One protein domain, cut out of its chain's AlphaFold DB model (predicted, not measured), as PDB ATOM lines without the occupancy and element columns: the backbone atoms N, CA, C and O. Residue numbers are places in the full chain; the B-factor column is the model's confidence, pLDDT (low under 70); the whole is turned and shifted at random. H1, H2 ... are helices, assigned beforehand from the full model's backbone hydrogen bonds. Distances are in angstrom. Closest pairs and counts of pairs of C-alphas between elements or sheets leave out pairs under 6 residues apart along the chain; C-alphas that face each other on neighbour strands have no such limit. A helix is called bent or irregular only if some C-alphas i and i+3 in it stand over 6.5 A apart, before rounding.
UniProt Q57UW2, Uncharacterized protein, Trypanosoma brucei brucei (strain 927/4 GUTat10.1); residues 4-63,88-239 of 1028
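What this domain is: This is residues 4 to 63 and 88 to 239 of the 1028 residues of an uncharacterized protein of Trypanosoma brucei brucei (strain 927/4 GUTat10.1) (UniProt Q57UW2). One very long helix, H2, runs along one side of a stack of shorter helices, with H5 next to it at the core and H8 and then H9 following on the side away from H2. H1 folds back along H2 as a hairpin, H3, H4 and H6 gather to one side of H5, and at the opposite end of the body H7b and H10 pair as a two-helix arm, while the last part of H2 runs on past the helices it touches. The printed part has 212 residues with ten named helices, H1 to H10 in order along the chain, and no named strand; the class is all helix. The whole is compact, with a radius of gyration of the C-alphas of 18.3 A, and spans 52 by 47 by 33 A.

How they stand to each other: H2, residues 27 to 62, is the longest helix. H5, residues 122 to 133, touches H2 along residues 30 to 45 of H2 alone, the same way at a shallow tilt of 20 degrees; the closest C-alphas, of Arg 41 and Leu 129, are 5.1 A apart. H1, residues 4 to 17, forms a helical hairpin with H2, opposite ways at a steep tilt of 43 degrees, touching residues 32 to 40 of H2 alone; the closest C-alphas are those of Ala 13 and Ala 36, 4.8 A apart. H3, residues 92 to 99, touches residues 43 to 47 of H2 alone at a steep tilt of 56 degrees, with the C-alphas of Val 44 and Phe 94 closest at 5.9 A. H4, residues 102 to 114, forms a helical hairpin with H5 at a shallow tilt of 27 degrees; the C-alphas of Leu 111 and Leu 123 are closest at 6.6 A. H8, residues 185 to 202, touches H5 the same way, at a shallow tilt of 33 degrees, only just short of steep; the closest C-alphas, of Ala 131 and Met 197, are 5.6 A apart. H6, residues 144 to 158, touches H4 with residues 154 to 158 alone, at a shallow tilt of 19 degrees; the C-alphas of Glu 104 and Arg 157 are closest at 6.5 A. H7, residues 161 to 180, was assigned as one helix by its hydrogen bonds but is bent: C-alphas 170 and 173 are 6.7 A apart, and its arms H7a, residues 161 to 170, and H7b, residues 173 to 180, stand at a shallow tilt of 34.8 degrees, only just short of steep. H9, residues 209 to 218, and H7a touch only at their ends, with the C-alphas of Asp 161 and Ala 215 closest at 5.0 A. H10, residues 221 to 239, touches H7b with residues 227 to 231 alone, at a shallow tilt of 30 degrees; the C-alphas of Ser 179 and Gln 231 are closest at 7.1 A. H10 is apart from H8. H4 is only just irregular: C-alphas 105 and 108 are 6.7 A apart. Every O i to N i+4 pair is within hydrogen-bond range in H1, H3, H5, H6, H7a, H7b, H8, H9 and H10, against 31 of 32 in H2 and 7 of 9 in H4.

Where its parts are: H2 measures 52.4 A from C-alpha 27 at (180.254, 135.561, 195.439) to C-alpha 62 at (156.323, 89.712, 187.329). H10 is 27.6 A long and ends at C-alpha 239 at (199.649, 107.310, 173.241). H8 is 26.3 A long, H6 21.0 A, and H1 20.0 A.

The domain as a whole: The two C-alphas farthest apart, of Leu 23 and Tyr 63, are 57.0 A from each other. Residues 64 to 87 are not printed, and C-alphas 63 and 88 are 19.2 A apart across this cut, which falls in the link from H2 to H3. Of the links that are printed whole, no link is long. The mean pLDDT of the printed part is 85.2; residues 58 to 63, 88 and 139 are under 70.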
ATOM      1  N   GLU A   4     156.264 116.861 204.283       77.14
ATOM      2  CA  GLU A   4     156.254 118.320 204.427       77.14
ATOM      3  C   GLU A   4     157.644 118.922 204.644       77.14
ATOM      4  O   GLU A   4     157.976 119.921 204.011       77.14
ATOM      5  N   ALA A   5     158.466 118.347 205.531       78.61
ATOM      6  CA  ALA A   5     159.811 118.860 205.791       78.61
ATOM      7  C   ALA A   5     160.685 118.766 204.530       78.61
ATOM      8  O   ALA A   5     161.402 119.708 204.200       78.61
ATOM      9  N   VAL A   6     160.550 117.672 203.772       77.87
ATOM     10  CA  VAL A   6     161.164 117.520 202.446       77.87
ATOM     11  C   VAL A   6     160.727 118.636 201.494       77.87
ATOM     12  O   VAL A   6     161.591 119.322 200.946       77.87
ATOM     13  N   LYS A   7     159.416 118.875 201.345       80.96
ATOM     14  CA  LYS A   7     158.896 119.948 200.482       80.96
ATOM     15  C   LYS A   7     159.380 121.330 200.930       80.96
ATOM     16  O   LYS A   7     159.813 122.106 200.087       80.96
ATOM     17  N   ARG A   8     159.402 121.626 202.238       84.23
ATOM     18  CA  ARG A   8     159.949 122.887 202.785       84.23
ATOM     19  C   ARG A   8     161.438 123.065 202.460       84.23
ATOM     20  O   ARG A   8     161.829 124.159 202.071       84.23
ATOM     21  N   HIS A   9     162.254 122.012 202.544       85.16
ATOM     22  CA  HIS A   9     163.668 122.076 202.145       85.16
ATOM     23  C   HIS A   9     163.859 122.299 200.637       85.16
ATOM     24  O   HIS A   9     164.743 123.061 200.250       85.16
ATOM     25  N   ILE A  10     163.035 121.674 199.790       83.15
ATOM     26  CA  ILE A  10     163.070 121.899 198.336       83.15
ATOM     27  C   ILE A  10     162.652 123.343 198.015       83.15
ATOM     28  O   ILE A  10     163.366 124.031 197.294       83.15
ATOM     29  N   LEU A  11     161.567 123.839 198.620       87.84
ATOM     30  CA  LEU A  11     161.109 125.227 198.478       87.84
ATOM     31  C   LEU A  11     162.165 126.248 198.925       87.84
ATOM     32  O   LEU A  11     162.374 127.242 198.236       87.84
ATOM     33  N   ALA A  12     162.867 125.993 200.033       87.62
ATOM     34  CA  ALA A  12     163.966 126.845 200.486       87.62
ATOM     35  C   ALA A  12     165.121 126.878 199.467       87.62
ATOM     36  O   ALA A  12     165.607 127.954 199.129       87.62
ATOM     37  N   ALA A  13     165.518 125.725 198.914       87.13
ATOM     38  CA  ALA A  13     166.544 125.665 197.872       87.13
ATOM     39  C   ALA A  13     166.111 126.378 196.573       87.13
ATOM     40  O   ALA A  13     166.912 127.092 195.973       87.13
ATOM     41  N   ILE A  14     164.841 126.251 196.173       86.68
ATOM     42  CA  ILE A  14     164.263 126.976 195.027       86.68
ATOM     43  C   ILE A  14     164.272 128.492 195.274       86.68
ATOM     44  O   ILE A  14     164.649 129.253 194.388       86.68
ATOM     45  N   HIS A  15     163.927 128.947 196.482       87.54
ATOM     46  CA  HIS A  15     164.009 130.367 196.833       87.54
ATOM     47  C   HIS A  15     165.456 130.883 196.789       87.54
ATOM     48  O   HIS A  15     165.691 132.025 196.396       87.54
ATOM     49  N   THR A  16     166.446 130.063 197.154       87.23
ATOM     50  CA  THR A  16     167.862 130.442 197.048       87.23
ATOM     51  C   THR A  16     168.314 130.624 195.597       87.23
ATOM     52  O   THR A  16     169.092 131.541 195.348       87.23
ATOM     53  N   LEU A  17     167.800 129.818 194.652       84.56
ATOM     54  CA  LEU A  17     168.074 129.928 193.207       84.56
ATOM     55  C   LEU A  17     167.543 131.223 192.561       84.56
ATOM     56  O   LEU A  17     167.973 131.565 191.461       84.56
ATOM     57  N   ASN A  18     166.614 131.932 193.206       85.13
ATOM     58  CA  ASN A  18     166.015 133.148 192.662       85.13
ATOM     59  C   ASN A  18     166.952 134.364 192.826       85.13
ATOM     60  O   ASN A  18     166.901 135.074 193.834       85.13
ATOM     61  N   ILE A  19     167.822 134.586 191.836       80.51
ATOM     62  CA  ILE A  19     168.658 135.789 191.703       80.51
ATOM     63  C   ILE A  19     167.967 136.779 190.742       80.51
ATOM     64  O   ILE A  19     167.580 136.367 189.647       80.51
ATOM     65  N   PRO A  20     167.850 138.079 191.086       78.09
ATOM     66  CA  PRO A  20     167.403 139.110 190.148       78.09
ATOM     67  C   PRO A  20     168.355 139.232 188.948       78.09
ATOM     68  O   PRO A  20     169.523 139.566 189.126       78.09
ATOM     69  N   LEU A  21     167.850 139.004 187.733       79.43
ATOM     70  CA  LEU A  21     168.658 138.933 186.502       79.43
ATOM     71  C   LEU A  21     169.362 140.257 186.133       79.43
ATOM     72  O   LEU A  21     170.351 140.245 185.403       79.43
ATOM     73  N   ASP A  22     168.870 141.388 186.648       75.02
ATOM     74  CA  ASP A  22     169.403 142.732 186.380       75.02
ATOM     75  C   ASP A  22     170.664 143.073 187.204       75.02
ATOM     76  O   ASP A  22     171.287 144.113 186.987       75.02
ATOM     77  N   LEU A  23     171.031 142.240 188.186       75.22
ATOM     78  CA  LEU A  23     172.093 142.521 189.155       75.22
ATOM     79  C   LEU A  23     173.096 141.370 189.225       75.22
ATOM     80  O   LEU A  23     172.745 140.247 189.574       75.22
ATOM     81  N   ALA A  24     174.375 141.673 188.988       74.68
ATOM     82  CA  ALA A  24     175.448 140.698 189.158       74.68
ATOM     83  C   ALA A  24     175.470 140.165 190.613       74.68
ATOM     84  O   ALA A  24     175.612 140.963 191.547       74.68
ATOM     85  N   PRO A  25     175.330 138.844 190.839       79.25
ATOM     86  CA  PRO A  25     175.267 138.282 192.184       79.25
ATOM     87  C   PRO A  25     176.615 138.390 192.909       79.25
ATOM     88  O   PRO A  25     177.680 138.256 192.307       79.25
ATOM     89  N   SER A  26     176.575 138.582 194.231       82.02
ATOM     90  CA  SER A  26     177.776 138.497 195.071       82.02
ATOM     91  C   SER A  26     178.320 137.065 195.102       82.02
ATOM     92  O   SER A  26     177.548 136.111 195.012       82.02
ATOM     93  N   SER A  27     179.633 136.897 195.317       81.57
ATOM     94  CA  SER A  27     180.254 135.561 195.439       81.57
ATOM     95  C   SER A  27     179.532 134.686 196.468       81.57
ATOM     96  O   SER A  27     179.174 133.553 196.173       81.57
ATOM     97  N   THR A  28     179.190 135.255 197.630       85.58
ATOM     98  CA  THR A  28     178.417 134.568 198.676       85.58
ATOM     99  C   THR A  28     177.066 134.052 198.179       85.58
ATOM    100  O   THR A  28     176.672 132.935 198.504       85.58
ATOM    101  N   LYS A  29     176.362 134.827 197.341       86.19
ATOM    102  CA  LYS A  29     175.087 134.412 196.752       86.19
ATOM    103  C   LYS A  29     175.284 133.312 195.710       86.19
ATOM    104  O   LYS A  29     174.464 132.400 195.641       86.19
ATOM    105  N   VAL A  30     176.373 133.361 194.942       85.43
ATOM    106  CA  VAL A  30     176.757 132.290 194.008       85.43
ATOM    107  C   VAL A  30     177.045 130.984 194.758       85.43
ATOM    108  O   VAL A  30     176.575 129.935 194.322       85.43
ATOM    109  N   ASP A  31     177.718 131.031 195.909       87.12
ATOM    110  CA  ASP A  31     178.018 129.848 196.729       87.12
ATOM    111  C   ASP A  31     176.755 129.228 197.358       87.12
ATOM    112  O   ASP A  31     176.567 128.005 197.324       87.12
ATOM    113  N   GLU A  32     175.835 130.059 197.862       88.16
ATOM    114  CA  GLU A  32     174.502 129.629 198.312       88.16
ATOM    115  C   GLU A  32     173.716 128.944 197.181       88.16
ATOM    116  O   GLU A  32     173.132 127.874 197.373       88.16
ATOM    117  N   VAL A  33     173.723 129.537 195.984       88.16
ATOM    118  CA  VAL A  33     173.041 129.025 194.786       88.16
ATOM    119  C   VAL A  33     173.656 127.719 194.294       88.16
ATOM    120  O   VAL A  33     172.926 126.771 194.004       88.16
ATOM    121  N   CYS A  34     174.984 127.612 194.282       89.50
ATOM    122  CA  CYS A  34     175.688 126.369 193.980       89.50
ATOM    123  C   CYS A  34     175.339 125.268 194.990       89.50
ATOM    124  O   CYS A  34     175.147 124.113 194.606       89.50
ATOM    125  N   SER A  35     175.214 125.615 196.273       90.12
ATOM    126  CA  SER A  35     174.829 124.684 197.339       90.12
ATOM    127  C   SER A  35     173.375 124.219 197.196       90.12
ATOM    128  O   SER A  35     173.100 123.021 197.292       90.12
ATOM    129  N   ALA A  36     172.454 125.129 196.867       89.73
ATOM    130  CA  ALA A  36     171.061 124.808 196.559       89.73
ATOM    131  C   ALA A  36     170.936 123.907 195.314       89.73
ATOM    132  O   ALA A  36     170.233 122.895 195.353       89.73
ATOM    133  N   ALA A  37     171.671 124.211 194.239       90.46
ATOM    134  CA  ALA A  37     171.695 123.407 193.019       90.46
ATOM    135  C   ALA A  37     172.252 121.992 193.264       90.46
ATOM    136  O   ALA A  37     171.637 121.007 192.851       90.46
ATOM    137  N   LYS A  38     173.367 121.870 194.005       91.59
ATOM    138  CA  LYS A  38     173.923 120.579 194.456       91.59
ATOM    139  C   LYS A  38     172.902 119.784 195.277       91.59
ATOM    140  O   LYS A  38     172.745 118.585 195.047       91.59
ATOM    141  N   LEU A  39     172.188 120.436 196.201       90.09
ATOM    142  CA  LEU A  39     171.167 119.794 197.033       90.09
ATOM    143  C   LEU A  39     170.026 119.234 196.179       90.09
ATOM    144  O   LEU A  39     169.723 118.048 196.299       90.09
ATOM    145  N   LEU A  40     169.428 120.040 195.295       89.79
ATOM    146  CA  LEU A  40     168.338 119.597 194.415       89.79
ATOM    147  C   LEU A  40     168.786 118.450 193.500       89.79
ATOM    148  O   LEU A  40     168.130 117.408 193.458       89.79
ATOM    149  N   ARG A  41     169.953 118.581 192.859       91.40
ATOM    150  CA  ARG A  41     170.547 117.540 192.006       91.40
ATOM    151  C   ARG A  41     170.697 116.214 192.752       91.40
ATOM    152  O   ARG A  41     170.241 115.175 192.282       91.40
ATOM    153  N   ASN A  42     171.295 116.246 193.944       90.71
ATOM    154  CA  ASN A  42     171.533 115.051 194.753       90.71
ATOM    155  C   ASN A  42     170.230 114.452 195.324       90.71
ATOM    156  O   ASN A  42     170.228 113.302 195.762       90.71
ATOM    157  N   ARG A  43     169.116 115.197 195.365       88.61
ATOM    158  CA  ARG A  43     167.789 114.640 195.681       88.61
ATOM    159  C   ARG A  43     167.195 113.901 194.485       88.61
ATOM    160  O   ARG A  43     166.874 112.727 194.627       88.61
ATOM    161  N   VAL A  44     167.144 114.540 193.314       88.98
ATOM    162  CA  VAL A  44     166.581 113.934 192.094       88.98
ATOM    163  C   VAL A  44     167.365 112.682 191.676       88.98
ATOM    164  O   VAL A  44     166.750 111.672 191.351       88.98
ATOM    165  N   LEU A  45     168.700 112.675 191.789       89.09
ATOM    166  CA  LEU A  45     169.514 111.473 191.539       89.09
ATOM    167  C   LEU A  45     169.163 110.300 192.472       89.09
ATOM    168  O   LEU A  45     169.000 109.173 192.009       89.09
ATOM    169  N   ARG A  46     169.006 110.555 193.780       87.48
ATOM    170  CA  ARG A  46     168.605 109.518 194.750       87.48
ATOM    171  C   ARG A  46     167.181 109.026 194.512       87.48
ATOM    172  O   ARG A  46     166.897 107.854 194.737       87.48
ATOM    173  N   GLU A  47     166.292 109.903 194.058       85.51
ATOM    174  CA  GLU A  47     164.950 109.509 193.652       85.51
ATOM    175  C   GLU A  47     164.963 108.601 192.421       85.51
ATOM    176  O   GLU A  47     164.319 107.557 192.464       85.51
ATOM    177  N   ILE A  48     165.706 108.957 191.368       85.05
ATOM    178  CA  ILE A  48     165.833 108.128 190.161       85.05
ATOM    179  C   ILE A  48     166.366 106.745 190.539       85.05
ATOM    180  O   ILE A  48     165.701 105.760 190.247       85.05
ATOM    181  N   ALA A  49     167.474 106.663 191.282       85.50
ATOM    182  CA  ALA A  49     168.045 105.386 191.719       85.50
ATOM    183  C   ALA A  49     167.066 104.535 192.560       85.50
ATOM    184  O   ALA A  49     167.019 103.313 192.425       85.50
ATOM    185  N   ARG A  50     166.238 105.171 193.406       85.34
ATOM    186  CA  ARG A  50     165.169 104.496 194.163       85.34
ATOM    187  C   ARG A  50     164.067 103.953 193.249       85.34
ATOM    188  O   ARG A  50     163.609 102.835 193.474       85.34
ATOM    189  N   VAL A  51     163.622 104.733 192.262       82.74
ATOM    190  CA  VAL A  51     162.559 104.327 191.325       82.74
ATOM    191  C   VAL A  51     163.070 103.248 190.365       82.74
ATOM    192  O   VAL A  51     162.359 102.271 190.160       82.74
ATOM    193  N   GLU A  52     164.309 103.354 189.861       81.53
ATOM    194  CA  GLU A  52     164.975 102.299 189.076       81.53
ATOM    195  C   GLU A  52     164.971 100.977 189.849       81.53
ATOM    196  O   GLU A  52     164.361 100.012 189.393       81.53
ATOM    197  N   LYS A  53     165.527 100.968 191.069       81.65
ATOM    198  CA  LYS A  53     165.567  99.776 191.929       81.65
ATOM    199  C   LYS A  53     164.173  99.220 192.248       81.65
ATOM    200  O   LYS A  53     163.998  98.011 192.357       81.65
ATOM    201  N   SER A  54     163.168 100.084 192.408       79.35
ATOM    202  CA  SER A  54     161.790  99.653 192.689       79.35
ATOM    203  C   SER A  54     161.133  98.991 191.476       79.35
ATOM    204  O   SER A  54     160.469  97.971 191.629       79.35
ATOM    205  N   ILE A  55     161.351  99.526 190.272       75.26
ATOM    206  CA  ILE A  55     160.862  98.936 189.016       75.26
ATOM    207  C   ILE A  55     161.589  97.620 188.719       75.26
ATOM    208  O   ILE A  55     160.951  96.649 188.322       75.26
ATOM    209  N   GLU A  56     162.896  97.555 188.965       70.18
ATOM    210  CA  GLU A  56     163.711  96.344 188.823       70.18
ATOM    211  C   GLU A  56     163.194  95.200 189.715       70.18
ATOM    212  O   GLU A  56     162.913  94.111 189.211       70.18
ATOM    213  N   MET A  57     162.919  95.471 191.000       71.65
ATOM    214  CA  MET A  57     162.292  94.499 191.912       71.65
ATOM    215  C   MET A  57     160.882  94.064 191.472       71.65
ATOM    216  O   MET A  57     160.491  92.920 191.701       71.65
ATOM    217  N   LEU A  58     160.087  94.944 190.851       69.36
ATOM    218  CA  LEU A  58     158.755  94.568 190.354       69.36
ATOM    219  C   LEU A  58     158.814  93.684 189.115       69.36
ATOM    220  O   LEU A  58     158.038  92.737 189.019       69.36
ATOM    221  N   LYS A  59     159.736  93.959 188.191       65.15
ATOM    222  CA  LYS A  59     159.956  93.092 187.032       65.15
ATOM    223  C   LYS A  59     160.394  91.695 187.460       65.15
ATOM    224  O   LYS A  59     159.834  90.724 186.966       65.15
ATOM    225  N   GLN A  60     161.336  91.601 188.403       62.86
ATOM    226  CA  GLN A  60     161.790  90.322 188.965       62.86
ATOM    227  C   GLN A  60     160.613  89.493 189.507       62.86
ATOM    228  O   GLN A  60     160.550  88.294 189.259       62.86
ATOM    229  N   ARG A  61     159.627  90.136 190.154       61.37
ATOM    230  CA  ARG A  61     158.381  89.472 190.584       61.37
ATOM    231  C   ARG A  61     157.469  89.082 189.419       61.37
ATOM    232  O   ARG A  61     157.000  87.954 189.380       61.37
ATOM    233  N   GLN A  62     157.228  89.978 188.461       53.84
ATOM    234  CA  GLN A  62     156.323  89.712 187.329       53.84
ATOM    235  C   GLN A  62     156.804  88.578 186.414       53.84
ATOM    236  O   GLN A  62     155.978  87.853 185.866       53.84
ATOM    237  N   TYR A  63     158.118  88.393 186.264       50.04
ATOM    238  CA  TYR A  63     158.679  87.264 185.514       50.04
ATOM    239  C   TYR A  63     158.770  85.958 186.326       50.04
ATOM    240  O   TYR A  63     159.126  84.934 185.752       50.04
ATOM    241  N   ASN A  88     156.356 104.220 195.549       66.70
ATOM    242  CA  ASN A  88     157.740 103.837 195.241       66.70
ATOM    243  C   ASN A  88     158.069 103.913 193.738       66.70
ATOM    244  O   ASN A  88     159.243 103.948 193.374       66.70
ATOM    245  N   LEU A  89     157.050 104.010 192.876       74.01
ATOM    246  CA  LEU A  89     157.188 104.081 191.415       74.01
ATOM    247  C   LEU A  89     157.113 105.500 190.841       74.01
ATOM    248  O   LEU A  89     157.286 105.686 189.636       74.01
ATOM    249  N   THR A  90     156.841 106.501 191.678       74.62
ATOM    250  CA  THR A  90     156.631 107.886 191.240       74.62
ATOM    251  C   THR A  90     157.868 108.744 191.517       74.62
ATOM    252  O   THR A  90     158.401 108.735 192.630       74.62
ATOM    253  N   ARG A  91     158.310 109.537 190.529       81.94
ATOM    254  CA  ARG A  91     159.383 110.534 190.698       81.94
ATOM    255  C   ARG A  91     158.824 111.852 191.277       81.94
ATOM    256  O   ARG A  91     158.663 112.836 190.556       81.94
ATOM    257  N   TYR A  92     158.472 111.850 192.564       84.76
ATOM    258  CA  TYR A  92     157.853 112.979 193.274       84.76
ATOM    259  C   TYR A  92     158.721 114.239 193.385       84.76
ATOM    260  O   TYR A  92     158.200 115.330 193.162       84.76
ATOM    261  N   ASP A  93     160.003 114.126 193.750       85.49
ATOM    262  CA  ASP A  93     160.897 115.289 193.868       85.49
ATOM    263  C   ASP A  93     161.105 115.923 192.471       85.49
ATOM    264  O   ASP A  93     161.035 117.144 192.339       85.49
ATOM    265  N   PHE A  94     161.260 115.114 191.412       88.85
ATOM    266  CA  PHE A  94     161.284 115.575 190.014       88.85
ATOM    267  C   PHE A  94     159.980 116.273 189.603       88.85
ATOM    268  O   PHE A  94     160.021 117.423 189.169       88.85
ATOM    269  N   MET A  95     158.826 115.611 189.772       88.51
ATOM    270  CA  MET A  95     157.518 116.174 189.415       88.51
ATOM    271  C   MET A  95     157.262 117.496 190.135       88.51
ATOM    272  O   MET A  95     156.838 118.451 189.501       88.51
ATOM    273  N   PHE A  96     157.584 117.592 191.427       87.89
ATOM    274  CA  PHE A  96     157.399 118.817 192.207       87.89
ATOM    275  C   PHE A  96     158.282 119.976 191.708       87.89
ATOM    276  O   PHE A  96     157.819 121.111 191.608       87.89
ATOM    277  N   ILE A  97     159.538 119.701 191.334       88.86
ATOM    278  CA  ILE A  97     160.451 120.702 190.749       88.86
ATOM    279  C   ILE A  97     159.964 121.150 189.356       88.86
ATOM    280  O   ILE A  97     160.035 122.339 189.035       88.86
ATOM    281  N   SER A  98     159.435 120.230 188.543       90.29
ATOM    282  CA  SER A  98     158.880 120.524 187.212       90.29
ATOM    283  C   SER A  98     157.515 121.226 187.250       90.29
ATOM    284  O   SER A  98     157.254 122.104 186.431       90.29
ATOM    285  N   GLU A  99     156.650 120.908 188.215       89.70
ATOM    286  CA  GLU A  99     155.379 121.611 188.456       89.70
ATOM    287  C   GLU A  99     155.601 123.080 188.807       89.70
ATOM    288  O   GLU A  99     154.877 123.951 188.328       89.70
ATOM    289  N   MET A 100     156.637 123.358 189.599       87.58
ATOM    290  CA  MET A 100     157.060 124.712 189.941       87.58
ATOM    291  C   MET A 100     157.804 125.442 188.807       87.58
ATOM    292  O   MET A 100     158.178 126.601 188.992       87.58
ATOM    293  N   MET A 101     158.034 124.798 187.651       88.53
ATOM    294  CA  MET A 101     158.773 125.349 186.502       88.53
ATOM    295  C   MET A 101     160.150 125.927 186.887       88.53
ATOM    296  O   MET A 101     160.595 126.951 186.362       88.53
ATOM    297  N   VAL A 102     160.832 125.298 187.855       89.50
ATOM    298  CA  VAL A 102     162.101 125.799 188.421       89.50
ATOM    299  C   VAL A 102     163.179 125.919 187.347       89.50
ATOM    300  O   VAL A 102     163.986 126.849 187.369       89.50
ATOM    301  N   MET A 103     163.198 124.986 186.395       90.43
ATOM    302  CA  MET A 103     164.206 124.979 185.344       90.43
ATOM    303  C   MET A 103     163.932 126.081 184.320       90.43
ATOM    304  O   MET A 103     164.834 126.839 183.972       90.43
ATOM    305  N   GLU A 104     162.681 126.213 183.886       89.76
ATOM    306  CA  GLU A 104     162.256 127.136 182.837       89.76
ATOM    307  C   GLU A 104     162.256 128.606 183.285       89.76
ATOM    308  O   GLU A 104     162.593 129.481 182.483       89.76
ATOM    309  N   ASN A 105     161.907 128.864 184.554       89.26
ATOM    310  CA  ASN A 105     161.747 130.212 185.110       89.26
ATOM    311  C   ASN A 105     162.962 130.715 185.903       89.26
ATOM    312  O   ASN A 105     163.138 131.926 185.996       89.26
ATOM    313  N   LEU A 106     163.786 129.829 186.482       89.88
ATOM    314  CA  LEU A 106     164.956 130.228 187.283       89.88
ATOM    315  C   LEU A 106     166.271 129.759 186.653       89.88
ATOM    316  O   LEU A 106     167.116 130.587 186.328       89.88
ATOM    317  N   VAL A 107     166.455 128.451 186.437       90.85
ATOM    318  CA  VAL A 107     167.773 127.901 186.049       90.85
ATOM    319  C   VAL A 107     168.193 128.302 184.632       90.85
ATOM    320  O   VAL A 107     169.329 128.733 184.448       90.85
ATOM    321  N   VAL A 108     167.310 128.198 183.633       90.46
ATOM    322  CA  VAL A 108     167.627 128.569 182.241       90.46
ATOM    323  C   VAL A 108     167.868 130.081 182.092       90.46
ATOM    324  O   VAL A 108     168.892 130.441 181.509       90.46
ATOM    325  N   PRO A 109     167.035 130.987 182.649       90.15
ATOM    326  CA  PRO A 109     167.343 132.420 182.660       90.15
ATOM    327  C   PRO A 109     168.649 132.760 183.390       90.15
ATOM    328  O   PRO A 109     169.432 133.555 182.880       90.15
ATOM    329  N   LEU A 110     168.931 132.120 184.532       88.93
ATOM    330  CA  LEU A 110     170.167 132.339 185.291       88.93
ATOM    331  C   LEU A 110     171.420 131.859 184.534       88.93
ATOM    332  O   LEU A 110     172.446 132.541 184.550       88.93
ATOM    333  N   LEU A 111     171.332 130.722 183.835       89.68
ATOM    334  CA  LEU A 111     172.382 130.224 182.939       89.68
ATOM    335  C   LEU A 111     172.684 131.227 181.815       89.68
ATOM    336  O   LEU A 111     173.850 131.546 181.593       89.68
ATOM    337  N   LEU A 112     171.648 131.747 181.151       87.73
ATOM    338  CA  LEU A 112     171.790 132.703 180.046       87.73
ATOM    339  C   LEU A 112     172.301 134.080 180.511       87.73
ATOM    340  O   LEU A 112     173.113 134.685 179.820       87.73
ATOM    341  N   ALA A 113     171.860 134.570 181.674       85.24
ATOM    342  CA  ALA A 113     172.224 135.899 182.173       85.24
ATOM    343  C   ALA A 113     173.591 135.948 182.881       85.24
ATOM    344  O   ALA A 113     174.293 136.959 182.802       85.24
ATOM    345  N   HIS A 114     173.965 134.898 183.623       84.98
ATOM    346  CA  HIS A 114     175.130 134.928 184.522       84.98
ATOM    347  C   HIS A 114     176.055 133.706 184.419       84.98
ATOM    348  O   HIS A 114     177.120 133.725 185.037       84.98
ATOM    349  N   GLY A 115     175.715 132.668 183.645       82.05
ATOM    350  CA  GLY A 115     176.529 131.451 183.536       82.05
ATOM    351  C   GLY A 115     177.974 131.734 183.107       82.05
ATOM    352  O   GLY A 115     178.908 131.346 183.805       82.05
ATOM    353  N   MET A 116     178.163 132.492 182.023       82.95
ATOM    354  CA  MET A 116     179.501 132.833 181.509       82.95
ATOM    355  C   MET A 116     180.332 133.700 182.469       82.95
ATOM    356  O   MET A 116     181.556 133.592 182.476       82.95
ATOM    357  N   ASN A 117     179.694 134.510 183.324       83.50
ATOM    358  CA  ASN A 117     180.395 135.343 184.312       83.50
ATOM    359  C   ASN A 117     181.031 134.506 185.438       83.50
ATOM    360  O   ASN A 117     181.962 134.961 186.097       83.50
ATOM    361  N   PHE A 118     180.532 133.286 185.658       82.81
ATOM    362  CA  PHE A 118     180.936 132.382 186.737       82.81
ATOM    363  C   PHE A 118     181.200 130.970 186.185       82.81
ATOM    364  O   PHE A 118     180.649 129.972 186.662       82.81
ATOM    365  N   ALA A 119     182.048 130.902 185.154       80.33
ATOM    366  CA  ALA A 119     182.323 129.694 184.375       80.33
ATOM    367  C   ALA A 119     182.898 128.512 185.188       80.33
ATOM    368  O   ALA A 119     182.675 127.363 184.820       80.33
ATOM    369  N   THR A 120     183.603 128.768 186.296       79.89
ATOM    370  CA  THR A 120     184.210 127.724 187.147       79.89
ATOM    371  C   THR A 120     183.275 127.200 188.244       79.89
ATOM    372  O   THR A 120     183.413 126.056 188.677       79.89
ATOM    373  N   SER A 121     182.299 127.997 188.696       83.92
ATOM    374  CA  SER A 121     181.459 127.679 189.863       83.92
ATOM    375  C   SER A 121     179.984 127.480 189.506       83.92
ATOM    376  O   SER A 121     179.477 126.357 189.566       83.92
ATOM    377  N   LEU A 122     179.292 128.551 189.114       86.32
ATOM    378  CA  LEU A 122     177.848 128.560 188.884       86.32
ATOM    379  C   LEU A 122     177.460 127.693 187.685       86.32
ATOM    380  O   LEU A 122     176.586 126.830 187.794       86.32
ATOM    381  N   LEU A 123     178.136 127.908 186.554       88.81
ATOM    382  CA  LEU A 123     177.824 127.264 185.283       88.81
ATOM    383  C   LEU A 123     177.877 125.723 185.384       88.81
ATOM    384  O   LEU A 123     176.850 125.099 185.106       88.81
ATOM    385  N   PRO A 124     178.957 125.076 185.878       88.58
ATOM    386  CA  PRO A 124     178.987 123.622 186.018       88.58
ATOM    387  C   PRO A 124     177.911 123.069 186.957       88.58
ATOM    388  O   PRO A 124     177.393 121.982 186.707       88.58
ATOM    389  N   GLN A 125     177.545 123.769 188.041       89.97
ATOM    390  CA  GLN A 125     176.527 123.255 188.971       89.97
ATOM    391  C   GLN A 125     175.106 123.380 188.410       89.97
ATOM    392  O   GLN A 125     174.319 122.445 188.573       89.97
ATOM    393  N   LEU A 126     174.787 124.480 187.718       91.58
ATOM    394  CA  LEU A 126     173.494 124.659 187.053       91.58
ATOM    395  C   LEU A 126     173.337 123.718 185.849       91.58
ATOM    396  O   LEU A 126     172.287 123.091 185.712       91.58
ATOM    397  N   LEU A 127     174.385 123.527 185.037       92.11
ATOM    398  CA  LEU A 127     174.379 122.531 183.959       92.11
ATOM    399  C   LEU A 127     174.241 121.099 184.512       92.11
ATOM    400  O   LEU A 127     173.415 120.337 184.016       92.11
ATOM    401  N   LYS A 128     174.947 120.735 185.599       92.30
ATOM    402  CA  LYS A 128     174.758 119.430 186.274       92.30
ATOM    403  C   LYS A 128     173.339 119.243 186.824       92.30
ATOM    404  O   LYS A 128     172.846 118.118 186.828       92.30
ATOM    405  N   LEU A 129     172.690 120.299 187.320       91.80
ATOM    406  CA  LEU A 129     171.297 120.242 187.777       91.80
ATOM    407  C   LEU A 129     170.339 120.015 186.596       91.80
ATOM    408  O   LEU A 129     169.492 119.126 186.661       91.80
ATOM    409  N   LEU A 130     170.523 120.762 185.506       92.60
ATOM    410  CA  LEU A 130     169.726 120.643 184.286       92.60
ATOM    411  C   LEU A 130     169.876 119.256 183.635       92.60
ATOM    412  O   LEU A 130     168.873 118.621 183.317       92.60
ATOM    413  N   ALA A 131     171.101 118.734 183.534       91.16
ATOM    414  CA  ALA A 131     171.380 117.389 183.028       91.16
ATOM    415  C   ALA A 131     170.637 116.287 183.807       91.16
ATOM    416  O   ALA A 131     170.183 115.315 183.213       91.16
ATOM    417  N   VAL A 132     170.466 116.444 185.126       91.54
ATOM    418  CA  VAL A 132     169.730 115.482 185.967       91.54
ATOM    419  C   VAL A 132     168.213 115.554 185.754       91.54
ATOM    420  O   VAL A 132     167.538 114.528 185.834       91.54
ATOM    421  N   MET A 133     167.669 116.727 185.423       91.47
ATOM    422  CA  MET A 133     166.256 116.865 185.040       91.47
ATOM    423  C   MET A 133     165.961 116.307 183.639       91.47
ATOM    424  O   MET A 133     164.828 115.920 183.369       91.47
ATOM    425  N   LEU A 134     166.974 116.228 182.773       90.39
ATOM    426  CA  LEU A 134     166.892 115.667 181.420       90.39
ATOM    427  C   LEU A 134     167.112 114.143 181.364       90.39
ATOM    428  O   LEU A 134     167.089 113.569 180.278       90.39
ATOM    429  N   LEU A 135     167.339 113.474 182.503       87.75
ATOM    430  CA  LEU A 135     167.553 112.024 182.533       87.75
ATOM    431  C   LEU A 135     166.308 111.251 182.050       87.75
ATOM    432  O   LEU A 135     165.193 111.608 182.457       87.75
ATOM    433  N   PRO A 136     166.482 110.175 181.248       82.12
ATOM    434  CA  PRO A 136     165.379 109.408 180.681       82.12
ATOM    435  C   PRO A 136     164.360 108.949 181.726       82.12
ATOM    436  O   PRO A 136     164.695 108.618 182.866       82.12
ATOM    437  N   ILE A 137     163.092 108.918 181.331       82.54
ATOM    438  CA  ILE A 137     162.014 108.440 182.196       82.54
ATOM    439  C   ILE A 137     161.953 106.922 182.106       82.54
ATOM    440  O   ILE A 137     161.896 106.348 181.020       82.54
ATOM    441  N   ILE A 138     161.966 106.285 183.271       77.27
ATOM    442  CA  ILE A 138     162.023 104.834 183.392       77.27
ATOM    443  C   ILE A 138     160.668 104.260 182.941       77.27
ATOM    444  O   ILE A 138     159.633 104.654 183.503       77.27
ATOM    445  N   PRO A 139     160.636 103.343 181.955       64.88
ATOM    446  CA  PRO A 139     159.415 102.634 181.585       64.88
ATOM    447  C   PRO A 139     158.819 101.924 182.807       64.88
ATOM    448  O   PRO A 139     159.559 101.367 183.611       64.88
ATOM    449  N   CYS A 140     157.489 101.921 182.927       70.05
ATOM    450  CA  CYS A 140     156.730 101.413 184.087       70.05
ATOM    451  C   CYS A 140     156.772 102.281 185.366       70.05
ATOM    452  O   CYS A 140     156.224 101.871 186.387       70.05
ATOM    453  N   SER A 141     157.360 103.486 185.341       77.11
ATOM    454  CA  SER A 141     157.141 104.467 186.422       77.11
ATOM    455  C   SER A 141     155.690 104.982 186.440       77.11
ATOM    456  O   SER A 141     154.982 104.920 185.437       77.11
ATOM    457  N   HIS A 142     155.211 105.495 187.573       79.82
ATOM    458  CA  HIS A 142     153.868 106.086 187.649       79.82
ATOM    459  C   HIS A 142     153.823 107.433 186.901       79.82
ATOM    460  O   HIS A 142     154.811 108.168 186.885       79.82
ATOM    461  N   GLU A 143     152.685 107.791 186.297       80.17
ATOM    462  CA  GLU A 143     152.512 109.065 185.567       80.17
ATOM    463  C   GLU A 143     153.520 109.310 184.412       80.17
ATOM    464  O   GLU A 143     153.832 110.460 184.097       80.17
ATOM    465  N   VAL A 144     153.991 108.253 183.721       80.95
ATOM    466  CA  VAL A 144     154.907 108.369 182.556       80.95
ATOM    467  C   VAL A 144     154.511 109.475 181.561       80.95
ATOM    468  O   VAL A 144     155.395 110.256 181.208       80.95
ATOM    469  N   PRO A 145     153.235 109.623 181.126       83.33
ATOM    470  CA  PRO A 145     152.867 110.659 180.156       83.33
ATOM    471  C   PRO A 145     153.139 112.075 180.678       83.33
ATOM    472  O   PRO A 145     153.735 112.889 179.983       83.33
ATOM    473  N   ARG A 146     152.796 112.341 181.943       86.41
ATOM    474  CA  ARG A 146     152.997 113.644 182.590       86.41
ATOM    475  C   ARG A 146     154.479 113.938 182.820       86.41
ATOM    476  O   ARG A 146     154.921 115.064 182.609       86.41
ATOM    477  N   GLN A 147     155.260 112.930 183.216       88.31
ATOM    478  CA  GLN A 147     156.715 113.069 183.304       88.31
ATOM    479  C   GLN A 147     157.317 113.400 181.928       88.31
ATOM    480  O   GLN A 147     158.144 114.309 181.830       88.31
ATOM    481  N   LEU A 148     156.879 112.708 180.865       85.98
ATOM    482  CA  LEU A 148     157.326 112.956 179.490       85.98
ATOM    483  C   LEU A 148     156.969 114.372 179.040       85.98
ATOM    484  O   LEU A 148     157.818 115.030 178.451       85.98
ATOM    485  N   ASP A 149     155.776 114.869 179.368       87.54
ATOM    486  CA  ASP A 149     155.358 116.241 179.067       87.54
ATOM    487  C   ASP A 149     156.239 117.294 179.769       87.54
ATOM    488  O   ASP A 149     156.564 118.321 179.168       87.54
ATOM    489  N   TYR A 150     156.685 117.045 181.010       89.99
ATOM    490  CA  TYR A 150     157.634 117.929 181.702       89.99
ATOM    491  C   TYR A 150     159.026 117.920 181.060       89.99
ATOM    492  O   TYR A 150     159.603 118.988 180.848       89.99
ATOM    493  N   VAL A 151     159.561 116.744 180.708       89.49
ATOM    494  CA  VAL A 151     160.840 116.653 179.982       89.49
ATOM    495  C   VAL A 151     160.717 117.307 178.603       89.49
ATOM    496  O   VAL A 151     161.604 118.064 178.215       89.49
ATOM    497  N   ARG A 152     159.599 117.100 177.895       88.58
ATOM    498  CA  ARG A 152     159.313 117.720 176.594       88.58
ATOM    499  C   ARG A 152     159.365 119.247 176.684       88.58
ATOM    500  O   ARG A 152     160.139 119.871 175.965       88.58
ATOM    501  N   ARG A 153     158.627 119.838 177.633       88.76
ATOM    502  CA  ARG A 153     158.608 121.291 177.878       88.76
ATOM    503  C   ARG A 153     159.997 121.851 178.191       88.76
ATOM    504  O   ARG A 153     160.366 122.907 177.678       88.76
ATOM    505  N   LEU A 154     160.774 121.153 179.019       90.70
ATOM    506  CA  LEU A 154     162.135 121.560 179.366       90.70
ATOM    507  C   LEU A 154     163.060 121.546 178.139       90.70
ATOM    508  O   LEU A 154     163.813 122.493 177.913       90.70
ATOM    509  N   ILE A 155     162.961 120.502 177.317       90.19
ATOM    510  CA  ILE A 155     163.720 120.362 176.072       90.19
ATOM    511  C   ILE A 155     163.324 121.444 175.057       90.19
ATOM    512  O   ILE A 155     164.204 122.041 174.445       90.19
ATOM    513  N   GLU A 156     162.040 121.776 174.929       87.77
ATOM    514  CA  GLU A 156     161.561 122.885 174.087       87.77
ATOM    515  C   GLU A 156     162.064 124.249 174.579       87.77
ATOM    516  O   GLU A 156     162.454 125.092 173.770       87.77
ATOM    517  N   ARG A 157     162.130 124.456 175.903       88.99
ATOM    518  CA  ARG A 157     162.633 125.698 176.511       88.99
ATOM    519  C   ARG A 157     164.141 125.895 176.325       88.99
ATOM    520  O   ARG A 157     164.569 127.044 176.186       88.99
ATOM    521  N   CYS A 158     164.911 124.806 176.338       89.27
ATOM    522  CA  CYS A 158     166.349 124.771 176.040       89.27
ATOM    523  C   CYS A 158     166.659 124.658 174.535       89.27
ATOM    524  O   CYS A 158     167.784 124.912 174.123       89.27
ATOM    525  N   GLY A 159     165.681 124.297 173.701       84.19
ATOM    526  CA  GLY A 159     165.803 124.142 172.250       84.19
ATOM    527  C   GLY A 159     165.846 125.464 171.477       84.19
ATOM    528  O   GLY A 159     165.240 125.559 170.407       84.19
ATOM    529  N   THR A 160     166.507 126.488 172.025       87.89
ATOM    530  CA  THR A 160     166.687 127.810 171.409       87.89
ATOM    531  C   THR A 160     168.125 128.007 170.943       87.89
ATOM    532  O   THR A 160     169.055 127.373 171.445       87.89
ATOM    533  N   ASP A 161     168.321 128.912 169.983       88.16
ATOM    534  CA  ASP A 161     169.656 129.215 169.464       88.16
ATOM    535  C   ASP A 161     170.565 129.806 170.540       88.16
ATOM    536  O   ASP A 161     171.693 129.352 170.673       88.16
ATOM    537  N   ASP A 162     170.055 130.722 171.370       88.75
ATOM    538  CA  ASP A 162     170.815 131.352 172.460       88.75
ATOM    539  C   ASP A 162     171.371 130.325 173.459       88.75
ATOM    540  O   ASP A 162     172.474 130.479 173.984       88.75
ATOM    541  N   PHE A 163     170.614 129.254 173.721       91.57
ATOM    542  CA  PHE A 163     171.021 128.207 174.651       91.57
ATOM    543  C   PHE A 163     172.074 127.277 174.037       91.57
ATOM    544  O   PHE A 163     173.050 126.931 174.701       91.57
ATOM    545  N   PHE A 164     171.942 126.920 172.756       90.84
ATOM    546  CA  PHE A 164     172.991 126.173 172.056       90.84
ATOM    547  C   PHE A 164     174.254 127.004 171.826       90.84
ATOM    548  O   PHE A 164     175.355 126.484 171.986       90.84
ATOM    549  N   TRP A 165     174.108 128.298 171.549       89.82
ATOM    550  CA  TRP A 165     175.213 129.247 171.511       89.82
ATOM    551  C   TRP A 165     175.934 129.298 172.862       89.82
ATOM    552  O   TRP A 165     177.152 129.142 172.886       89.82
ATOM    553  N   LEU A 166     175.208 129.394 173.987       90.32
ATOM    554  CA  LEU A 166     175.792 129.299 175.331       90.32
ATOM    555  C   LEU A 166     176.606 128.006 175.501       90.32
ATOM    556  O   LEU A 166     177.771 128.084 175.883       90.32
ATOM    557  N   LEU A 167     176.042 126.830 175.192       92.04
ATOM    558  CA  LEU A 167     176.753 125.546 175.328       92.04
ATOM    559  C   LEU A 167     178.051 125.493 174.503       92.04
ATOM    560  O   LEU A 167     179.060 124.976 174.983       92.04
ATOM    561  N   ILE A 168     178.045 126.045 173.288       88.88
ATOM    562  CA  ILE A 168     179.229 126.086 172.420       88.88
ATOM    563  C   ILE A 168     180.259 127.085 172.962       88.88
ATOM    564  O   ILE A 168     181.429 126.731 173.094       88.88
ATOM    565  N   GLN A 169     179.841 128.287 173.375       88.88
ATOM    566  CA  GLN A 169     180.717 129.280 174.014       88.88
ATOM    567  C   GLN A 169     181.323 128.780 175.339       88.88
ATOM    568  O   GLN A 169     182.413 129.209 175.706       88.88
ATOM    569  N   CYS A 170     180.669 127.846 176.036       89.39
ATOM    570  CA  CYS A 170     181.244 127.174 177.206       89.39
ATOM    571  C   CYS A 170     182.401 126.229 176.836       89.39
ATOM    572  O   CYS A 170     183.355 126.117 177.602       89.39
ATOM    573  N   ILE A 171     182.332 125.546 175.683       89.44
ATOM    574  CA  ILE A 171     183.370 124.593 175.256       89.44
ATOM    575  C   ILE A 171     184.505 125.269 174.475       89.44
ATOM    576  O   ILE A 171     185.643 124.832 174.612       89.44
ATOM    577  N   VAL A 172     184.265 126.329 173.693       87.46
ATOM    578  CA  VAL A 172     185.321 126.956 172.863       87.46
ATOM    579  C   VAL A 172     186.606 127.271 173.666       87.46
ATOM    580  O   VAL A 172     187.669 126.776 173.274       87.46
ATOM    581  N   PRO A 173     186.553 127.938 174.841       88.59
ATOM    582  CA  PRO A 173     187.738 128.158 175.677       88.59
ATOM    583  C   PRO A 173     188.371 126.863 176.209       88.59
ATOM    584  O   PRO A 173     189.589 126.790 176.354       88.59
ATOM    585  N   VAL A 174     187.569 125.825 176.481       88.96
ATOM    586  CA  VAL A 174     188.064 124.496 176.878       88.96
ATOM    587  C   VAL A 174     188.863 123.865 175.737       88.96
ATOM    588  O   VAL A 174     189.986 123.419 175.960       88.96
ATOM    589  N   THR A 175     188.345 123.889 174.504       87.47
ATOM    590  CA  THR A 175     189.058 123.357 173.331       87.47
ATOM    591  C   THR A 175     190.327 124.144 172.995       87.47
ATOM    592  O   THR A 175     191.299 123.534 172.555       87.47
ATOM    593  N   GLU A 176     190.368 125.457 173.247       87.84
ATOM    594  CA  GLU A 176     191.579 126.276 173.072       87.84
ATOM    595  C   GLU A 176     192.655 126.009 174.133       87.84
ATOM    596  O   GLU A 176     193.839 125.965 173.807       87.84
ATOM    597  N   LYS A 177     192.274 125.822 175.404       86.63
ATOM    598  CA  LYS A 177     193.219 125.374 176.442       86.63
ATOM    599  C   LYS A 177     193.750 123.983 176.116       86.63
ATOM    600  O   LYS A 177     194.942 123.725 176.232       86.63
ATOM    601  N   ARG A 178     192.862 123.088 175.681       87.05
ATOM    602  CA  ARG A 178     193.177 121.690 175.384       87.05
ATOM    603  C   ARG A 178     194.150 121.541 174.216       87.05
ATOM    604  O   ARG A 178     195.091 120.765 174.332       87.05
ATOM    605  N   SER A 179     194.008 122.336 173.151       83.72
ATOM    606  CA  SER A 179     194.984 122.350 172.047       83.72
ATOM    607  C   SER A 179     196.360 122.898 172.449       83.72
ATOM    608  O   SER A 179     197.357 122.508 171.850       83.72
ATOM    609  N   LYS A 180     196.433 123.752 173.479       84.00
ATOM    610  CA  LYS A 180     197.691 124.242 174.077       84.00
ATOM    611  C   LYS A 180     198.279 123.310 175.146       84.00
ATOM    612  O   LYS A 180     199.409 123.527 175.565       84.00
ATOM    613  N   GLY A 181     197.531 122.303 175.606       75.89
ATOM    614  CA  GLY A 181     197.909 121.464 176.752       75.89
ATOM    615  C   GLY A 181     197.665 122.100 178.132       75.89
ATOM    616  O   GLY A 181     198.135 121.574 179.130       75.89
ATOM    617  N   GLU A 182     196.910 123.198 178.210       81.54
ATOM    618  CA  GLU A 182     196.652 123.982 179.435       81.54
ATOM    619  C   GLU A 182     195.327 123.601 180.147       81.54
ATOM    620  O   GLU A 182     194.822 124.348 180.993       81.54
ATOM    621  N   ALA A 183     194.702 122.479 179.772       80.49
ATOM    622  CA  ALA A 183     193.384 122.077 180.271       80.49
ATOM    623  C   ALA A 183     193.424 121.581 181.729       80.49
ATOM    624  O   ALA A 183     194.290 120.799 182.113       80.49
ATOM    625  N   ARG A 184     192.453 122.009 182.548       81.51
ATOM    626  CA  ARG A 184     192.337 121.631 183.971       81.51
ATOM    627  C   ARG A 184     191.226 120.604 184.212       81.51
ATOM    628  O   ARG A 184     190.330 120.442 183.388       81.51
ATOM    629  N   LYS A 185     191.192 120.004 185.414       81.57
ATOM    630  CA  LYS A 185     190.103 119.104 185.870       81.57
ATOM    631  C   LYS A 185     188.705 119.693 185.659       81.57
ATOM    632  O   LYS A 185     187.793 118.989 185.237       81.57
ATOM    633  N   GLU A 186     188.548 120.985 185.923       83.72
ATOM    634  CA  GLU A 186     187.292 121.718 185.722       83.72
ATOM    635  C   GLU A 186     186.872 121.774 184.244       83.72
ATOM    636  O   GLU A 186     185.689 121.618 183.945       83.72
ATOM    637  N   ASP A 187     187.833 121.929 183.329       86.90
ATOM    638  CA  ASP A 187     187.599 122.021 181.887       86.90
ATOM    639  C   ASP A 187     187.131 120.667 181.314       86.90
ATOM    640  O   ASP A 187     186.119 120.610 180.612       86.90
ATOM    641  N   SER A 188     187.787 119.560 181.687       85.41
ATOM    642  CA  SER A 188     187.377 118.199 181.287       85.41
ATOM    643  C   SER A 188     185.999 117.813 181.837       85.41
ATOM    644  O   SER A 188     185.196 117.192 181.138       85.41
ATOM    645  N   ILE A 189     185.690 118.218 183.076       86.48
ATOM    646  CA  ILE A 189     184.362 118.030 183.680       86.48
ATOM    647  C   ILE A 189     183.303 118.851 182.929       86.48
ATOM    648  O   ILE A 189     182.204 118.349 182.695       86.48
ATOM    649  N   LEU A 190     183.605 120.095 182.539       89.64
ATOM    650  CA  LEU A 190     182.685 120.940 181.771       89.64
ATOM    651  C   LEU A 190     182.386 120.342 180.389       89.64
ATOM    652  O   LEU A 190     181.216 120.268 180.004       89.64
ATOM    653  N   LEU A 191     183.414 119.850 179.689       90.94
ATOM    654  CA  LEU A 191     183.264 119.160 178.405       90.94
ATOM    655  C   LEU A 191     182.353 117.928 178.524       90.94
ATOM    656  O   LEU A 191     181.410 117.791 177.744       90.94
ATOM    657  N   GLU A 192     182.569 117.072 179.530       90.83
ATOM    658  CA  GLU A 192     181.726 115.889 179.758       90.83
ATOM    659  C   GLU A 192     180.256 116.266 179.999       90.83
ATOM    660  O   GLU A 192     179.365 115.688 179.376       90.83
ATOM    661  N   ILE A 193     179.987 117.258 180.861       91.24
ATOM    662  CA  ILE A 193     178.615 117.700 181.167       91.24
ATOM    663  C   ILE A 193     177.902 118.159 179.897       91.24
ATOM    664  O   ILE A 193     176.752 117.777 179.678       91.24
ATOM    665  N   VAL A 194     178.559 118.970 179.064       92.91
ATOM    666  CA  VAL A 194     177.927 119.528 177.865       92.91
ATOM    667  C   VAL A 194     177.725 118.449 176.795       92.91
ATOM    668  O   VAL A 194     176.628 118.365 176.246       92.91
ATOM    669  N   LEU A 195     178.701 117.561 176.555       93.41
ATOM    670  CA  LEU A 195     178.524 116.418 175.643       93.41
ATOM    671  C   LEU A 195     177.379 115.500 176.103       93.41
ATOM    672  O   LEU A 195     176.521 115.122 175.300       93.41
ATOM    673  N   LYS A 196     177.309 115.202 177.406       92.49
ATOM    674  CA  LYS A 196     176.226 114.418 178.010       92.49
ATOM    675  C   LYS A 196     174.873 115.119 177.890       92.49
ATOM    676  O   LYS A 196     173.884 114.466 177.572       92.49
ATOM    677  N   MET A 197     174.811 116.437 178.092       92.26
ATOM    678  CA  MET A 197     173.586 117.218 177.890       92.26
ATOM    679  C   MET A 197     173.115 117.185 176.437       92.26
ATOM    680  O   MET A 197     171.931 116.962 176.209       92.26
ATOM    681  N   ILE A 198     174.010 117.352 175.456       92.88
ATOM    682  CA  ILE A 198     173.654 117.274 174.030       92.88
ATOM    683  C   ILE A 198     173.099 115.879 173.690       92.88
ATOM    684  O   ILE A 198     172.042 115.773 173.066       92.88
ATOM    685  N   ALA A 199     173.741 114.812 174.179       91.61
ATOM    686  CA  ALA A 199     173.240 113.447 174.015       91.61
ATOM    687  C   ALA A 199     171.855 113.237 174.668       91.61
ATOM    688  O   ALA A 199     170.985 112.612 174.060       91.61
ATOM    689  N   LEU A 200     171.611 113.793 175.862       90.26
ATOM    690  CA  LEU A 200     170.302 113.743 176.534       90.26
ATOM    691  C   LEU A 200     169.221 114.525 175.769       90.26
ATOM    692  O   LEU A 200     168.113 114.024 175.592       90.26
ATOM    693  N   PHE A 201     169.540 115.713 175.247       90.94
ATOM    694  CA  PHE A 201     168.602 116.495 174.438       90.94
ATOM    695  C   PHE A 201     168.156 115.753 173.168       90.94
ATOM    696  O   PHE A 201     166.987 115.837 172.794       90.94
ATOM    697  N   PHE A 202     169.054 115.007 172.512       88.82
ATOM    698  CA  PHE A 202     168.725 114.260 171.289       88.82
ATOM    699  C   PHE A 202     168.131 112.861 171.539       88.82
ATOM    700  O   PHE A 202     167.598 112.254 170.610       88.82
ATOM    701  N   THR A 203     168.186 112.353 172.775       83.50
ATOM    702  CA  THR A 203     167.552 111.083 173.191       83.50
ATOM    703  C   THR A 203     166.229 111.277 173.948       83.50
ATOM    704  O   THR A 203     165.629 110.303 174.403       83.50
ATOM    705  N   GLY A 204     165.748 112.521 174.053       80.13
ATOM    706  CA  GLY A 204     164.466 112.881 174.664       80.13
ATOM    707  C   GLY A 204     163.214 112.536 173.830       80.13
ATOM    708  O   GLY A 204     163.286 111.795 172.846       80.13
ATOM    709  N   PRO A 205     162.033 113.072 174.206       79.25
ATOM    710  CA  PRO A 205     160.763 112.813 173.526       79.25
ATOM    711  C   PRO A 205     160.801 113.213 172.047       79.25
ATOM    712  O   PRO A 205     161.215 114.320 171.694       79.25
ATOM    713  N   ARG A 206     160.339 112.303 171.179       76.83
ATOM    714  CA  ARG A 206     160.508 112.375 169.716       76.83
ATOM    715  C   ARG A 206     159.949 113.649 169.079       76.83
ATOM    716  O   ARG A 206     160.407 114.023 168.003       76.83
ATOM    717  N   GLU A 207     158.971 114.301 169.707       76.75
ATOM    718  CA  GLU A 207     158.318 115.495 169.160       76.75
ATOM    719  C   GLU A 207     159.240 116.728 169.144       76.75
ATOM    720  O   GLU A 207     159.203 117.499 168.187       76.75
ATOM    721  N   SER A 208     160.090 116.901 170.162       80.59
ATOM    722  CA  SER A 208     160.892 118.127 170.340       80.59
ATOM    723  C   SER A 208     162.315 118.009 169.788       80.59
ATOM    724  O   SER A 208     162.936 119.021 169.459       80.59
ATOM    725  N   VAL A 209     162.829 116.783 169.635       83.22
ATOM    726  CA  VAL A 209     164.204 116.496 169.175       83.22
ATOM    727  C   VAL A 209     164.541 117.204 167.852       83.22
ATOM    728  O   VAL A 209     165.641 117.737 167.703       83.22
ATOM    729  N   ALA A 210     163.590 117.310 166.917       81.91
ATOM    730  CA  ALA A 210     163.806 117.995 165.638       81.91
ATOM    731  C   ALA A 210     164.081 119.508 165.791       81.91
ATOM    732  O   ALA A 210     164.949 120.044 165.103       81.91
ATOM    733  N   GLN A 211     163.393 120.208 166.703       84.15
ATOM    734  CA  GLN A 211     163.653 121.632 166.965       84.15
ATOM    735  C   GLN A 211     165.065 121.829 167.530       84.15
ATOM    736  O   GLN A 211     165.812 122.690 167.068       84.15
ATOM    737  N   VAL A 212     165.433 120.992 168.501       88.17
ATOM    738  CA  VAL A 212     166.718 121.030 169.206       88.17
ATOM    739  C   VAL A 212     167.883 120.776 168.247       88.17
ATOM    740  O   VAL A 212     168.817 121.575 168.199       88.17
ATOM    741  N   ILE A 213     167.811 119.725 167.422       87.48
ATOM    742  CA  ILE A 213     168.808 119.453 166.373       87.48
ATOM    743  C   ILE A 213     168.900 120.636 165.399       87.48
ATOM    744  O   ILE A 213     169.989 120.994 164.951       87.48
ATOM    745  N   GLY A 214     167.774 121.293 165.105       85.04
ATOM    746  CA  GLY A 214     167.752 122.480 164.258       85.04
ATOM    747  C   GLY A 214     168.378 123.736 164.870       85.04
ATOM    748  O   GLY A 214     168.867 124.581 164.119       85.04
ATOM    749  N   ALA A 215     168.401 123.875 166.197       87.04
ATOM    750  CA  ALA A 215     169.161 124.914 166.896       87.04
ATOM    751  C   ALA A 215     170.658 124.557 166.977       87.04
ATOM    752  O   ALA A 215     171.510 125.392 166.680       87.04
ATOM    753  N   PHE A 216     170.991 123.296 167.272       90.72
ATOM    754  CA  PHE A 216     172.373 122.803 167.290       90.72
ATOM    755  C   PHE A 216     173.069 122.962 165.928       90.72
ATOM    756  O   PHE A 216     174.159 123.528 165.849       90.72
ATOM    757  N   GLY A 217     172.412 122.545 164.839       86.30
ATOM    758  CA  GLY A 217     172.935 122.692 163.478       86.30
ATOM    759  C   GLY A 217     173.104 124.155 163.053       86.30
ATOM    760  O   GLY A 217     174.114 124.501 162.445       86.30
ATOM    761  N   ARG A 218     172.175 125.048 163.428       86.67
ATOM    762  CA  ARG A 218     172.292 126.493 163.138       86.67
ATOM    763  C   ARG A 218     173.459 127.168 163.856       86.67
ATOM    764  O   ARG A 218     173.978 128.149 163.337       86.67
ATOM    765  N   ASN A 219     173.898 126.624 164.989       86.97
ATOM    766  CA  ASN A 219     175.062 127.102 165.736       86.97
ATOM    767  C   ASN A 219     176.358 126.326 165.412       86.97
ATOM    768  O   ASN A 219     177.319 126.413 166.168       86.97
ATOM    769  N   HIS A 220     176.414 125.583 164.297       86.89
ATOM    770  CA  HIS A 220     177.584 124.791 163.873       86.89
ATOM    771  C   HIS A 220     178.015 123.692 164.868       86.89
ATOM    772  O   HIS A 220     179.191 123.343 164.962       86.89
ATOM    773  N   GLY A 221     177.068 123.099 165.601       88.86
ATOM    774  CA  GLY A 221     177.364 122.114 166.646       88.86
ATOM    775  C   GLY A 221     178.112 120.852 166.183       88.86
ATOM    776  O   GLY A 221     178.865 120.269 166.960       88.86
ATOM    777  N   ILE A 222     177.974 120.435 164.921       90.12
ATOM    778  CA  ILE A 222     178.734 119.289 164.384       90.12
ATOM    779  C   ILE A 222     180.209 119.663 164.146       90.12
ATOM    780  O   ILE A 222     181.087 118.829 164.352       90.12
ATOM    781  N   GLU A 223     180.511 120.918 163.799       88.21
ATOM    782  CA  GLU A 223     181.898 121.402 163.687       88.21
ATOM    783  C   GLU A 223     182.584 121.420 165.065       88.21
ATOM    784  O   GLU A 223     183.760 121.080 165.185       88.21
ATOM    785  N   LEU A 224     181.836 121.698 166.142       89.43
ATOM    786  CA  LEU A 224     182.334 121.517 167.509       89.43
ATOM    787  C   LEU A 224     182.686 120.046 167.801       89.43
ATOM    788  O   LEU A 224     183.737 119.778 168.387       89.43
ATOM    789  N   PHE A 225     181.855 119.086 167.378       93.41
ATOM    790  CA  PHE A 225     182.204 117.666 167.494       93.41
ATOM    791  C   PHE A 225     183.471 117.327 166.700       93.41
ATOM    792  O   PHE A 225     184.314 116.609 167.225       93.41
ATOM    793  N   LEU A 226     183.661 117.876 165.496       91.75
ATOM    794  CA  LEU A 226     184.889 117.680 164.714       91.75
ATOM    795  C   LEU A 226     186.140 118.185 165.445       91.75
ATOM    796  O   LEU A 226     187.141 117.472 165.493       91.75
ATOM    797  N   VAL A 227     186.083 119.366 166.069       91.20
ATOM    798  CA  VAL A 227     187.196 119.891 166.885       91.20
ATOM    799  C   VAL A 227     187.516 118.952 168.052       91.20
ATOM    800  O   VAL A 227     188.679 118.602 168.252       91.20
ATOM    801  N   VAL A 228     186.501 118.500 168.797       91.52
ATOM    802  CA  VAL A 228     186.692 117.590 169.942       91.52
ATOM    803  C   VAL A 228     187.230 116.224 169.495       91.52
ATOM    804  O   VAL A 228     188.145 115.705 170.130       91.52
ATOM    805  N   LEU A 229     186.719 115.663 168.393       92.65
ATOM    806  CA  LEU A 229     187.169 114.379 167.844       92.65
ATOM    807  C   LEU A 229     188.614 114.431 167.353       92.65
ATOM    808  O   LEU A 229     189.385 113.536 167.679       92.65
ATOM    809  N   ASN A 230     189.005 115.485 166.634       90.18
ATOM    810  CA  ASN A 230     190.383 115.647 166.164       90.18
ATOM    811  C   ASN A 230     191.367 115.805 167.335       90.18
ATOM    812  O   ASN A 230     192.470 115.265 167.290       90.18
ATOM    813  N   GLN A 231     190.961 116.483 168.416       89.20
ATOM    814  CA  GLN A 231     191.750 116.550 169.651       89.20
ATOM    815  C   GLN A 231     191.839 115.191 170.361       89.20
ATOM    816  O   GLN A 231     192.922 114.814 170.803       89.20
ATOM    817  N   ASN A 232     190.737 114.434 170.444       91.01
ATOM    818  CA  ASN A 232     190.741 113.077 171.003       91.01
ATOM    819  C   ASN A 232     191.670 112.152 170.203       91.01
ATOM    820  O   ASN A 232     192.482 111.443 170.791       91.01
ATOM    821  N   TYR A 233     191.592 112.209 168.873       88.86
ATOM    822  CA  TYR A 233     192.382 111.378 167.973       88.86
ATOM    823  C   TYR A 233     193.879 111.697 168.051       88.86
ATOM    824  O   TYR A 233     194.684 110.785 168.191       88.86
ATOM    825  N   ALA A 234     194.257 112.979 168.083       86.60
ATOM    826  CA  ALA A 234     195.654 113.379 168.263       86.60
ATOM    827  C   ALA A 234     196.247 112.899 169.606       86.60
ATOM    828  O   ALA A 234     197.427 112.561 169.671       86.60
ATOM    829  N   ARG A 235     195.442 112.835 170.679       84.64
ATOM    830  CA  ARG A 235     195.861 112.243 171.965       84.64
ATOM    831  C   ARG A 235     195.991 110.724 171.894       84.64
ATOM    832  O   ARG A 235     196.967 110.186 172.408       84.64
ATOM    833  N   TYR A 236     195.044 110.061 171.239       84.39
ATOM    834  CA  TYR A 236     195.045 108.615 171.032       84.39
ATOM    835  C   TYR A 236     196.250 108.151 170.193       84.39
ATOM    836  O   TYR A 236     196.985 107.265 170.619       84.39
ATOM    837  N   GLU A 237     196.538 108.806 169.061       84.00
ATOM    838  CA  GLU A 237     197.744 108.524 168.265       84.00
ATOM    839  C   GLU A 237     199.031 108.774 169.059       84.00
ATOM    840  O   GLU A 237     199.978 107.997 168.957       84.00
ATOM    841  N   HIS A 238     199.089 109.839 169.865       80.27
ATOM    842  CA  HIS A 238     200.272 110.138 170.672       80.27
ATOM    843  C   HIS A 238     200.562 109.045 171.714       80.27
ATOM    844  O   HIS A 238     201.728 108.703 171.904       80.27
ATOM    845  N   ARG A 239     199.521 108.454 172.322       77.48
ATOM    846  CA  ARG A 239     199.649 107.310 173.241       77.48
ATOM    847  C   ARG A 239     200.041 106.023 172.531       77.48
ATOM    848  O   ARG A 239     201.081 105.471 172.862       77.48
TER     849      ARG A 239